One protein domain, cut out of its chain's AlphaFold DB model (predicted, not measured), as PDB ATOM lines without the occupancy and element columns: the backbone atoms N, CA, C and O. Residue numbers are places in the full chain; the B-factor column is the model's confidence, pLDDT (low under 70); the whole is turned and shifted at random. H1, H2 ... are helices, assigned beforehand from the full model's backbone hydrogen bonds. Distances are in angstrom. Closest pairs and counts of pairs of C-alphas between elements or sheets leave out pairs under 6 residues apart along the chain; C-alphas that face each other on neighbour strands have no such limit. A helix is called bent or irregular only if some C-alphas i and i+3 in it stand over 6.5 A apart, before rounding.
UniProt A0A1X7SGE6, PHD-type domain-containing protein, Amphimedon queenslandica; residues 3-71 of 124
ATOM      1  N   GLU A   3      54.522  50.118  91.438       96.75
ATOM      2  CA  GLU A   3      55.428  50.929  90.601       96.75
ATOM      3  C   GLU A   3      56.626  51.533  91.358       96.75
ATOM      4  O   GLU A   3      57.481  52.170  90.757       96.75
ATOM      5  N   TRP A   4      56.710  51.378  92.681       97.12
ATOM      6  CA  TRP A   4      57.891  51.792  93.443       97.12
ATOM      7  C   TRP A   4      59.047  50.802  93.327       97.12
ATOM      8  O   TRP A   4      60.171  51.160  93.666       97.12
ATOM      9  N   PHE A   5      58.757  49.571  92.905       98.31
ATOM     10  CA  PHE A   5      59.717  48.472  92.842       98.31
ATOM     11  C   PHE A   5      59.953  47.971  91.422       98.31
ATOM     12  O   PHE A   5      60.883  47.205  91.212       98.31
ATOM     13  N   VAL A   6      59.101  48.337  90.465       98.12
ATOM     14  CA  VAL A   6      59.162  47.846  89.085       98.12
ATOM     15  C   VAL A   6      58.715  48.926  88.113       98.12
ATOM     16  O   VAL A   6      57.964  49.833  88.479       98.12
ATOM     17  N   ASP A   7      59.090  48.772  86.846       97.50
ATOM     18  CA  ASP A   7      58.591  49.624  85.772       97.50
ATOM     19  C   ASP A   7      57.062  49.578  85.652       97.50
ATOM     20  O   ASP A   7      56.410  48.549  85.866       97.50
ATOM     21  N   LYS A   8      56.481  50.693  85.198       95.94
ATOM     22  CA  LYS A   8      55.033  50.856  85.012       95.94
ATOM     23  C   LYS A   8      54.393  49.739  84.181       95.94
ATOM     24  O   LYS A   8      53.317  49.245  84.523       95.94
ATOM     25  N   ASP A   9      55.054  49.312  83.109       96.50
ATOM     26  CA  ASP A   9      54.534  48.250  82.244       96.50
ATOM     27  C   ASP A   9      54.531  46.888  82.951       96.50
ATOM     28  O   ASP A   9      53.621  46.086  82.739       96.50
ATOM     29  N   VAL A  10      55.513  46.622  83.821       97.81
ATOM     30  CA  VAL A  10      55.555  45.408  84.652       97.81
ATOM     31  C   VAL A  10      54.407  45.435  85.659       97.81
ATOM     32  O   VAL A  10      53.647  44.469  85.737       97.81
ATOM     33  N   ALA A  11      54.233  46.549  86.377       97.44
ATOM     34  CA  ALA A  11      53.138  46.714  87.334       97.44
ATOM     35  C   ALA A  11      51.767  46.536  86.659       97.44
ATOM     36  O   ALA A  11      50.902  45.832  87.178       97.44
ATOM     37  N   THR A  12      51.592  47.106  85.464       96.25
ATOM     38  CA  THR A  12      50.358  46.976  84.678       96.25
ATOM     39  C   THR A  12      50.079  45.520  84.297       96.25
ATOM     40  O   THR A  12      48.944  45.064  84.425       96.25
ATOM     41  N   ARG A  13      51.099  44.756  83.875       96.50
ATOM     42  CA  ARG A  13      50.943  43.318  83.580       96.50
ATOM     43  C   ARG A  13      50.613  42.499  84.829       96.50
ATOM     44  O   ARG A  13      49.798  41.585  84.748       96.50
ATOM     45  N   ALA A  14      51.203  42.834  85.974       96.81
ATOM     46  CA  ALA A  14      50.936  42.149  87.237       96.81
ATOM     47  C   ALA A  14      49.503  42.375  87.746       96.81
ATOM     48  O   ALA A  14      48.895  41.474  88.318       96.81
ATOM     49  N   LEU A  15      48.945  43.561  87.489       95.62
ATOM     50  CA  LEU A  15      47.557  43.923  87.796       95.62
ATOM     51  C   LEU A  15      46.546  43.452  86.735       95.62
ATOM     52  O   LEU A  15      45.340  43.623  86.917       95.62
ATOM     53  N   GLY A  16      47.025  42.902  85.617       93.31
ATOM     54  CA  GLY A  16      46.199  42.462  84.500       93.31
ATOM     55  C   GLY A  16      45.352  41.221  84.799       93.31
ATOM     56  O   GLY A  16      45.380  40.642  85.884       93.31
ATOM     57  N   SER A  17      44.591  40.792  83.791       90.25
ATOM     58  CA  SER A  17      43.804  39.557  83.834       90.25
ATOM     59  C   SER A  17      44.130  38.687  82.607       90.25
ATOM     60  O   SER A  17      43.816  39.107  81.490       90.25
ATOM     61  N   PRO A  18      44.760  37.503  82.772       87.75
ATOM     62  CA  PRO A  18      45.252  36.941  84.035       87.75
ATOM     63  C   PRO A  18      46.474  37.711  84.582       87.75
ATOM     64  O   PRO A  18      47.239  38.267  83.793       87.75
ATOM     65  N   PRO A  19      46.679  37.743  85.913       90.31
ATOM     66  CA  PRO A  19      47.836  38.403  86.506       90.31
ATOM     67  C   PRO A  19      49.117  37.612  86.218       90.31
ATOM     68  O   PRO A  19      49.153  36.389  86.369       90.31
ATOM     69  N   SER A  20      50.180  38.319  85.836       94.31
ATOM     70  CA  SER A  20      51.532  37.756  85.757       94.31
ATOM     71  C   SER A  20      52.274  38.010  87.062       94.31
ATOM     72  O   SER A  20      52.309  39.146  87.531       94.31
ATOM     73  N   LEU A  21      52.917  36.986  87.624       97.62
ATOM     74  CA  LEU A  21      53.857  37.211  88.722       97.62
ATOM     75  C   LEU A  21      55.071  38.001  88.219       97.62
ATOM     76  O   LEU A  21      55.510  37.830  87.082       97.62
ATOM     77  N   ILE A  22      55.581  38.872  89.081       98.50
ATOM     78  CA  ILE A  22      56.783  39.674  88.879       98.50
ATOM     79  C   ILE A  22      57.991  38.830  89.277       98.50
ATOM     80  O   ILE A  22      58.034  38.291  90.386       98.50
ATOM     81  N   GLU A  23      58.968  38.735  88.379       98.50
ATOM     82  CA  GLU A  23      60.214  38.000  88.591       98.50
ATOM     83  C   GLU A  23      61.350  38.915  89.068       98.50
ATOM     84  O   GLU A  23      61.275  40.137  88.959       98.50
ATOM     85  N   GLU A  24      62.426  38.318  89.592       98.19
ATOM     86  CA  GLU A  24      63.574  39.030  90.178       98.19
ATOM     87  C   GLU A  24      64.163  40.074  89.224       98.19
ATOM     88  O   GLU A  24      64.412  41.208  89.621       98.19
ATOM     89  N   HIS A  25      64.312  39.725  87.945       97.88
ATOM     90  CA  HIS A  25      64.899  40.608  86.936       97.88
ATOM     91  C   HIS A  25      64.048  41.854  86.630       97.88
ATOM     92  O   HIS A  25      64.489  42.728  85.887       97.88
ATOM     93  N   ASN A  26      62.817  41.934  87.147       98.25
ATOM     94  CA  ASN A  26      61.965  43.112  87.018       98.25
ATOM     95  C   ASN A  26      62.099  44.091  88.192       98.25
ATOM     96  O   ASN A  26      61.564  45.195  88.095       98.25
ATOM     97  N   VAL A  27      62.731  43.683  89.296       98.56
ATOM     98  CA  VAL A  27      62.784  44.459  90.539       98.56
ATOM     99  C   VAL A  27      63.918  45.479  90.486       98.56
ATOM    100  O   VAL A  27      65.062  45.138  90.192       98.56
ATOM    101  N   GLU A  28      63.615  46.731  90.819       98.19
ATOM    102  CA  GLU A  28      64.621  47.755  91.082       98.19
ATOM    103  C   GLU A  28      65.371  47.413  92.375       98.19
ATOM    104  O   GLU A  28      64.781  47.285  93.448       98.19
ATOM    105  N   ILE A  29      66.688  47.257  92.271       97.31
ATOM    106  CA  ILE A  29      67.561  46.837  93.375       97.31
ATOM    107  C   ILE A  29      68.423  47.980  93.916       97.31
ATOM    108  O   ILE A  29      69.146  47.783  94.891       97.31
ATOM    109  N   LYS A  30      68.376  49.163  93.298       95.88
ATOM    110  CA  LYS A  30      69.109  50.356  93.729       95.88
ATOM    111  C   LYS A  30      68.286  51.150  94.749       95.88
ATOM    112  O   LYS A  30      67.262  51.731  94.373       95.88
ATOM    113  N   PRO A  31      68.708  51.239  96.026       94.31
ATOM    114  CA  PRO A  31      67.955  51.944  97.068       94.31
ATOM    115  C   PRO A  31      67.654  53.416  96.749       94.31
ATOM    116  O   PRO A  31      66.628  53.949  97.175       94.31
ATOM    117  N   GLU A  32      68.521  54.082  95.984       91.00
ATOM    118  CA  GLU A  32      68.349  55.470  95.545       91.00
ATOM    119  C   GLU A  32      67.245  55.659  94.492       91.00
ATOM    120  O   GLU A  32      66.755  56.774  94.325       91.00
ATOM    121  N   LEU A  33      66.833  54.590  93.803       93.06
ATOM    122  CA  LEU A  33      65.742  54.614  92.820       93.06
ATOM    123  C   LEU A  33      64.404  54.148  93.406       93.06
ATOM    124  O   LEU A  33      63.350  54.450  92.845       93.06
ATOM    125  N   ILE A  34      64.423  53.479  94.561       95.25
ATOM    126  CA  ILE A  34      63.204  53.130  95.290       95.25
ATOM    127  C   ILE A  34      62.521  54.393  95.810       95.25
ATOM    128  O   ILE A  34      63.146  55.296  96.365       95.25
ATOM    129  N   HIS A  35      61.204  54.440  95.664       94.81
ATOM    130  CA  HIS A  35      60.386  55.570  96.079       94.81
ATOM    131  C   HIS A  35      60.482  55.847  97.598       94.81
ATOM    132  O   HIS A  35      60.333  54.934  98.404       94.81
ATOM    133  N   GLU A  36      60.658  57.112  98.007       92.94
ATOM    134  CA  GLU A  36      60.842  57.510  99.425       92.94
ATOM    135  C   GLU A  36      59.670  57.146 100.348       92.94
ATOM    136  O   GLU A  36      59.846  56.996 101.551       92.94
ATOM    137  N   GLY A  37      58.478  56.936  99.787       93.81
ATOM    138  CA  GLY A  37      57.302  56.490 100.539       93.81
ATOM    139  C   GLY A  37      57.482  55.159 101.287       93.81
ATOM    140  O   GLY A  37      56.696  54.885 102.182       93.81
ATOM    141  N   VAL A  38      58.504  54.345 100.983       95.19
ATOM    142  CA  VAL A  38      58.817  53.130 101.774       95.19
ATOM    143  C   VAL A  38      59.381  53.428 103.171       95.19
ATOM    144  O   VAL A  38      59.538  52.510 103.977       95.19
ATOM    145  N   LEU A  39      59.730  54.688 103.443       93.19
ATOM    146  CA  LEU A  39      60.174  55.161 104.753       93.19
ATOM    147  C   LEU A  39      59.007  55.652 105.631       93.19
ATOM    148  O   LEU A  39      59.210  55.901 106.818       93.19
ATOM    149  N   ASP A  40      57.804  55.811 105.066       92.19
ATOM    150  CA  ASP A  40      56.626  56.268 105.804       92.19
ATOM    151  C   ASP A  40      56.069  55.137 106.681       92.19
ATOM    152  O   ASP A  40      55.770  54.044 106.197       92.19
ATOM    153  N   GLU A  41      55.901  55.407 107.976       91.12
ATOM    154  CA  GLU A  41      55.426  54.432 108.967       91.12
ATOM    155  C   GLU A  41      54.007  53.910 108.695       91.12
ATOM    156  O   GLU A  41      53.633  52.845 109.185       91.12
ATOM    157  N   ASN A  42      53.214  54.637 107.903       92.56
ATOM    158  CA  ASN A  42      51.847  54.258 107.558       92.56
ATOM    159  C   ASN A  42      51.772  53.374 106.306       92.56
ATOM    160  O   ASN A  42      50.678  52.957 105.913       92.56
ATOM    161  N   VAL A  43      52.903  53.098 105.652       94.31
ATOM    162  CA  VAL A  43      52.950  52.279 104.443       94.31
ATOM    163  C   VAL A  43      53.303  50.834 104.775       94.31
ATOM    164  O   VAL A  43      54.410  50.526 105.206       94.31
ATOM    165  N   ASP A  44      52.383  49.920 104.460       95.69
ATOM    166  CA  ASP A  44      52.661  48.485 104.472       95.69
ATOM    167  C   ASP A  44      53.032  47.976 103.071       95.69
ATOM    168  O   ASP A  44      52.180  47.758 102.203       95.69
ATOM    169  N   VAL A  45      54.331  47.751 102.853       96.75
ATOM    170  CA  VAL A  45      54.849  47.182 101.600       96.75
ATOM    171  C   VAL A  45      54.408  45.730 101.376       96.75
ATOM    172  O   VAL A  45      54.384  45.276 100.235       96.75
ATOM    173  N   HIS A  46      53.998  44.989 102.411       96.88
ATOM    174  CA  HIS A  46      53.583  43.586 102.269       96.88
ATOM    175  C   HIS A  46      52.276  43.434 101.491       96.88
ATOM    176  O   HIS A  46      52.021  42.362 100.940       96.88
ATOM    177  N   LEU A  47      51.492  44.507 101.345       96.62
ATOM    178  CA  LEU A  47      50.296  44.522 100.501       96.62
ATOM    179  C   LEU A  47      50.595  44.150  99.044       96.62
ATOM    180  O   LEU A  47      49.718  43.630  98.357       96.62
ATOM    181  N   VAL A  48      51.825  44.385  98.569       97.12
ATOM    182  CA  VAL A  48      52.218  44.023  97.203       97.12
ATOM    183  C   VAL A  48      52.896  42.653  97.093       97.12
ATOM    184  O   VAL A  48      53.127  42.196  95.980       97.12
ATOM    185  N   ARG A  49      53.135  41.937  98.202       97.88
ATOM    186  CA  ARG A  49      53.741  40.588  98.209       97.88
ATOM    187  C   ARG A  49      53.106  39.601  97.217       97.88
ATOM    188  O   ARG A  49      53.874  38.862  96.592       97.88
ATOM    189  N   PRO A  50      51.766  39.523  97.064       97.44
ATOM    190  CA  PRO A  50      51.140  38.525  96.194       97.44
ATOM    191  C   PRO A  50      51.493  38.662  94.709       97.44
ATOM    192  O   PRO A  50      51.301  37.714  93.958       97.44
ATOM    193  N   PHE A  51      52.015  39.818  94.286       98.19
ATOM    194  CA  PHE A  51      52.378  40.070  92.892       98.19
ATOM    195  C   PHE A  51      53.772  39.556  92.523       98.19
ATOM    196  O   PHE A  51      54.104  39.534  91.345       98.19
ATOM    197  N   PHE A  52      54.589  39.136  93.491       98.56
ATOM    198  CA  PHE A  52      55.984  38.750  93.267       98.56
ATOM    199  C   PHE A  52      56.191  37.242  93.426       98.56
ATOM    200  O   PHE A  52      55.590  36.597  94.296       98.56
ATOM    201  N   THR A  53      57.114  36.681  92.642       98.62
ATOM    202  CA  THR A  53      57.718  35.384  92.976       98.62
ATOM    203  C   THR A  53      58.478  35.481  94.305       98.62
ATOM    204  O   THR A  53      58.712  36.568  94.837       98.62
ATOM    205  N   THR A  54      58.845  34.339  94.888       98.38
ATOM    206  CA  THR A  54      59.612  34.325  96.146       98.38
ATOM    207  C   THR A  54      60.948  35.049  96.002       98.38
ATOM    208  O   THR A  54      61.260  35.885  96.845       98.38
ATOM    209  N   ASP A  55      61.683  34.793  94.919       98.44
ATOM    210  CA  ASP A  55      62.997  35.401  94.680       98.44
ATOM    211  C   ASP A  55      62.875  36.912  94.456       98.44
ATOM    212  O   ASP A  55      63.578  37.699  95.085       98.44
ATOM    213  N   ALA A  56      61.882  37.341  93.671       98.62
ATOM    214  CA  ALA A  56      61.608  38.760  93.466       98.62
ATOM    215  C   ALA A  56      61.226  39.475  94.773       98.62
ATOM    216  O   ALA A  56      61.642  40.607  95.020       98.62
ATOM    217  N   TRP A  57      60.467  38.808  95.650       98.62
ATOM    218  CA  TRP A  57      60.131  39.370  96.956       98.62
ATOM    219  C   TRP A  57      61.355  39.526  97.863       98.62
ATOM    220  O   TRP A  57      61.444  40.522  98.580       98.62
ATOM    221  N   LEU A  58      62.317  38.597  97.810       98.56
ATOM    222  CA  LEU A  58      63.578  38.744  98.542       98.56
ATOM    223  C   LEU A  58      64.315  40.018  98.105       98.56
ATOM    224  O   LEU A  58      64.751  40.788  98.965       98.56
ATOM    225  N   CYS A  59      64.369  40.303  96.801       98.50
ATOM    226  CA  CYS A  59      64.948  41.542  96.273       98.50
ATOM    227  C   CYS A  59      64.241  42.789  96.819       98.50
ATOM    228  O   CYS A  59      64.915  43.696  97.309       98.50
ATOM    229  N   VAL A  60      62.900  42.803  96.819       98.50
ATOM    230  CA  VAL A  60      62.100  43.902  97.395       98.50
ATOM    231  C   VAL A  60      62.433  44.105  98.874       98.50
ATOM    232  O   VAL A  60      62.711  45.225  99.299       98.50
ATOM    233  N   THR A  61      62.450  43.036  99.674       98.12
ATOM    234  CA  THR A  61      62.752  43.161 101.107       98.12
ATOM    235  C   THR A  61      64.168  43.663 101.360       98.12
ATOM    236  O   THR A  61      64.354  44.519 102.222       98.12
ATOM    237  N   ASN A  62      65.146  43.198 100.581       97.94
ATOM    238  CA  ASN A  62      66.536  43.618 100.720       97.94
ATOM    239  C   ASN A  62      66.692  45.106 100.390       97.94
ATOM    240  O   ASN A  62      67.251  45.851 101.190       97.94
ATOM    241  N   VAL A  63      66.156  45.571  99.255       97.31
ATOM    242  CA  VAL A  63      66.305  46.978  98.850       97.31
ATOM    243  C   VAL A  63      65.565  47.935  99.794       97.31
ATOM    244  O   VAL A  63      66.084  49.006 100.113       97.31
ATOM    245  N   VAL A  64      64.395  47.537 100.314       96.75
ATOM    246  CA  VAL A  64      63.661  48.312 101.330       96.75
ATOM    247  C   VAL A  64      64.472  48.411 102.620       96.75
ATOM    248  O   VAL A  64      64.635  49.512 103.146       96.75
ATOM    249  N   GLN A  65      65.028  47.294 103.101       96.00
ATOM    250  CA  GLN A  65      65.875  47.284 104.294       96.00
ATOM    251  C   GLN A  65      67.112  48.169 104.118       96.00
ATOM    252  O   GLN A  65      67.426  48.952 105.011       96.00
ATOM    253  N   GLU A  66      67.803  48.095 102.975       95.12
ATOM    254  CA  GLU A  66      68.959  48.958 102.705       95.12
ATOM    255  C   GLU A  66      68.581  50.442 102.692       95.12
ATOM    256  O   GLU A  66      69.270  51.257 103.311       95.12
ATOM    257  N   LYS A  67      67.457  50.815 102.064       93.56
ATOM    258  CA  LYS A  67      66.995  52.209 102.061       93.56
ATOM    259  C   LYS A  67      66.672  52.697 103.478       93.56
ATOM    260  O   LYS A  67      67.113  53.779 103.875       93.56
ATOM    261  N   GLN A  68      65.982  51.872 104.266       91.88
ATOM    262  CA  GLN A  68      65.591  52.185 105.643       91.88
ATOM    263  C   GLN A  68      66.784  52.374 106.592       91.88
ATOM    264  O   GLN A  68      66.679  53.169 107.524       91.88
ATOM    265  N   LYS A  69      67.935  51.729 106.345       91.62
ATOM    266  CA  LYS A  69      69.156  51.936 107.152       91.62
ATOM    267  C   LYS A  69      69.683  53.368 107.097       91.62
ATOM    268  O   LYS A  69      70.274  53.825 108.069       91.62
ATOM    269  N   THR A  70      69.519  54.054 105.965       82.62
ATOM    270  CA  THR A  70      70.011  55.432 105.813       82.62
ATOM    271  C   THR A  70      69.082  56.436 106.483       82.62
ATOM    272  O   THR A  70      69.555  57.402 107.071       82.62
ATOM    273  N   HIS A  71      67.768  56.192 106.418       79.75
ATOM    274  CA  HIS A  71      66.720  57.045 106.982       79.75
ATOM    275  C   HIS A  71      66.825  58.532 106.572       79.75
ATOM    276  O   HIS A  71      66.352  59.427 107.279       79.75
TER     277      HIS A  71
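AT A GLANCE: This is residues 3 to 71 of the 124 residues of the protein "PHD-type domain-containing protein" of Amphimedon queenslandica (UniProt A0A1X7SGE6). One long helix, H4, makes one side of an elongated model, with the short helix H3 running back beside its first part and the four-residue H2 set against its last part. The small helix H1 lies apart from H4 toward the other side, and a long stretch with no named element, residues 15 to 35, loops out past H1 at Pro 18 and then comes back along H4 toward H2. The printed part has 69 residues, with four named helices in the order H1, H2, H3, H4 and no named strand; the class is all helix, with 35 residues in the helices. The whole is compact, with a radius of gyration of the C-alphas of 11.7 A, and the C-alphas span 37 by 23 by 19 A.

IN THESE COORDINATES: H4 is residues 54 to 70, 25.4 A from first to last C-alpha; it begins at C-alpha 54 (59.612, 34.325, 96.146) and ends at C-alpha 70 (70.011, 55.432, 105.813). H3 is residues 45 to 51, 11.5 A long, and is irregular: C-alphas 47 and 50 are 7.4 A apart. H2 is residues 36 to 39, 5.9 A long. H1 is residues 8 to 14, 9.9 A long, beginning at C-alpha 8 (55.033, 50.856, 85.012).

HOW THE PARTS SIT: H4 touches H2 with residues 64 to 68 alone; the closest C-alphas, those of Leu 39 and Gln 68, are 6.2 A apart. H3 and H4 are close but not clearly touching, with Arg 49 and Trp 57 closest at 6.6 A between C-alphas; they run opposite ways at a shallow tilt of 20 degrees. H2 and H3 are close but not clearly touching, with the C-alphas of Val 38 and Val 45 closest at 7.2 A. H1 and H3 are also close but not clearly touching: the closest C-alphas, those of Ala 14 and Phe 51, are 6.2 A apart, and the helices run the same way at a steep tilt of 63 degrees. H1 is apart from H4 and from H2. In H1 every O i to N i+4 pair is within hydrogen-bond range; in H4 12 of 13 are, in H3 0 of 3, where 3 of 4 O i to N i+3 pairs are within range, and H2 is too short for an O i to N i+4 pair.

THE WHOLE: The two C-alphas farthest apart, those of Pro 18 and Thr 70, are 37.8 A apart. The printed part, residues 3 to 71, has no cut. The link from H1 to H2, 21 residues, is long; those from H2 to H3 and from H3 to H4 are tight. The mean pLDDT of the printed part is 95.6, and no printed residue is under 70.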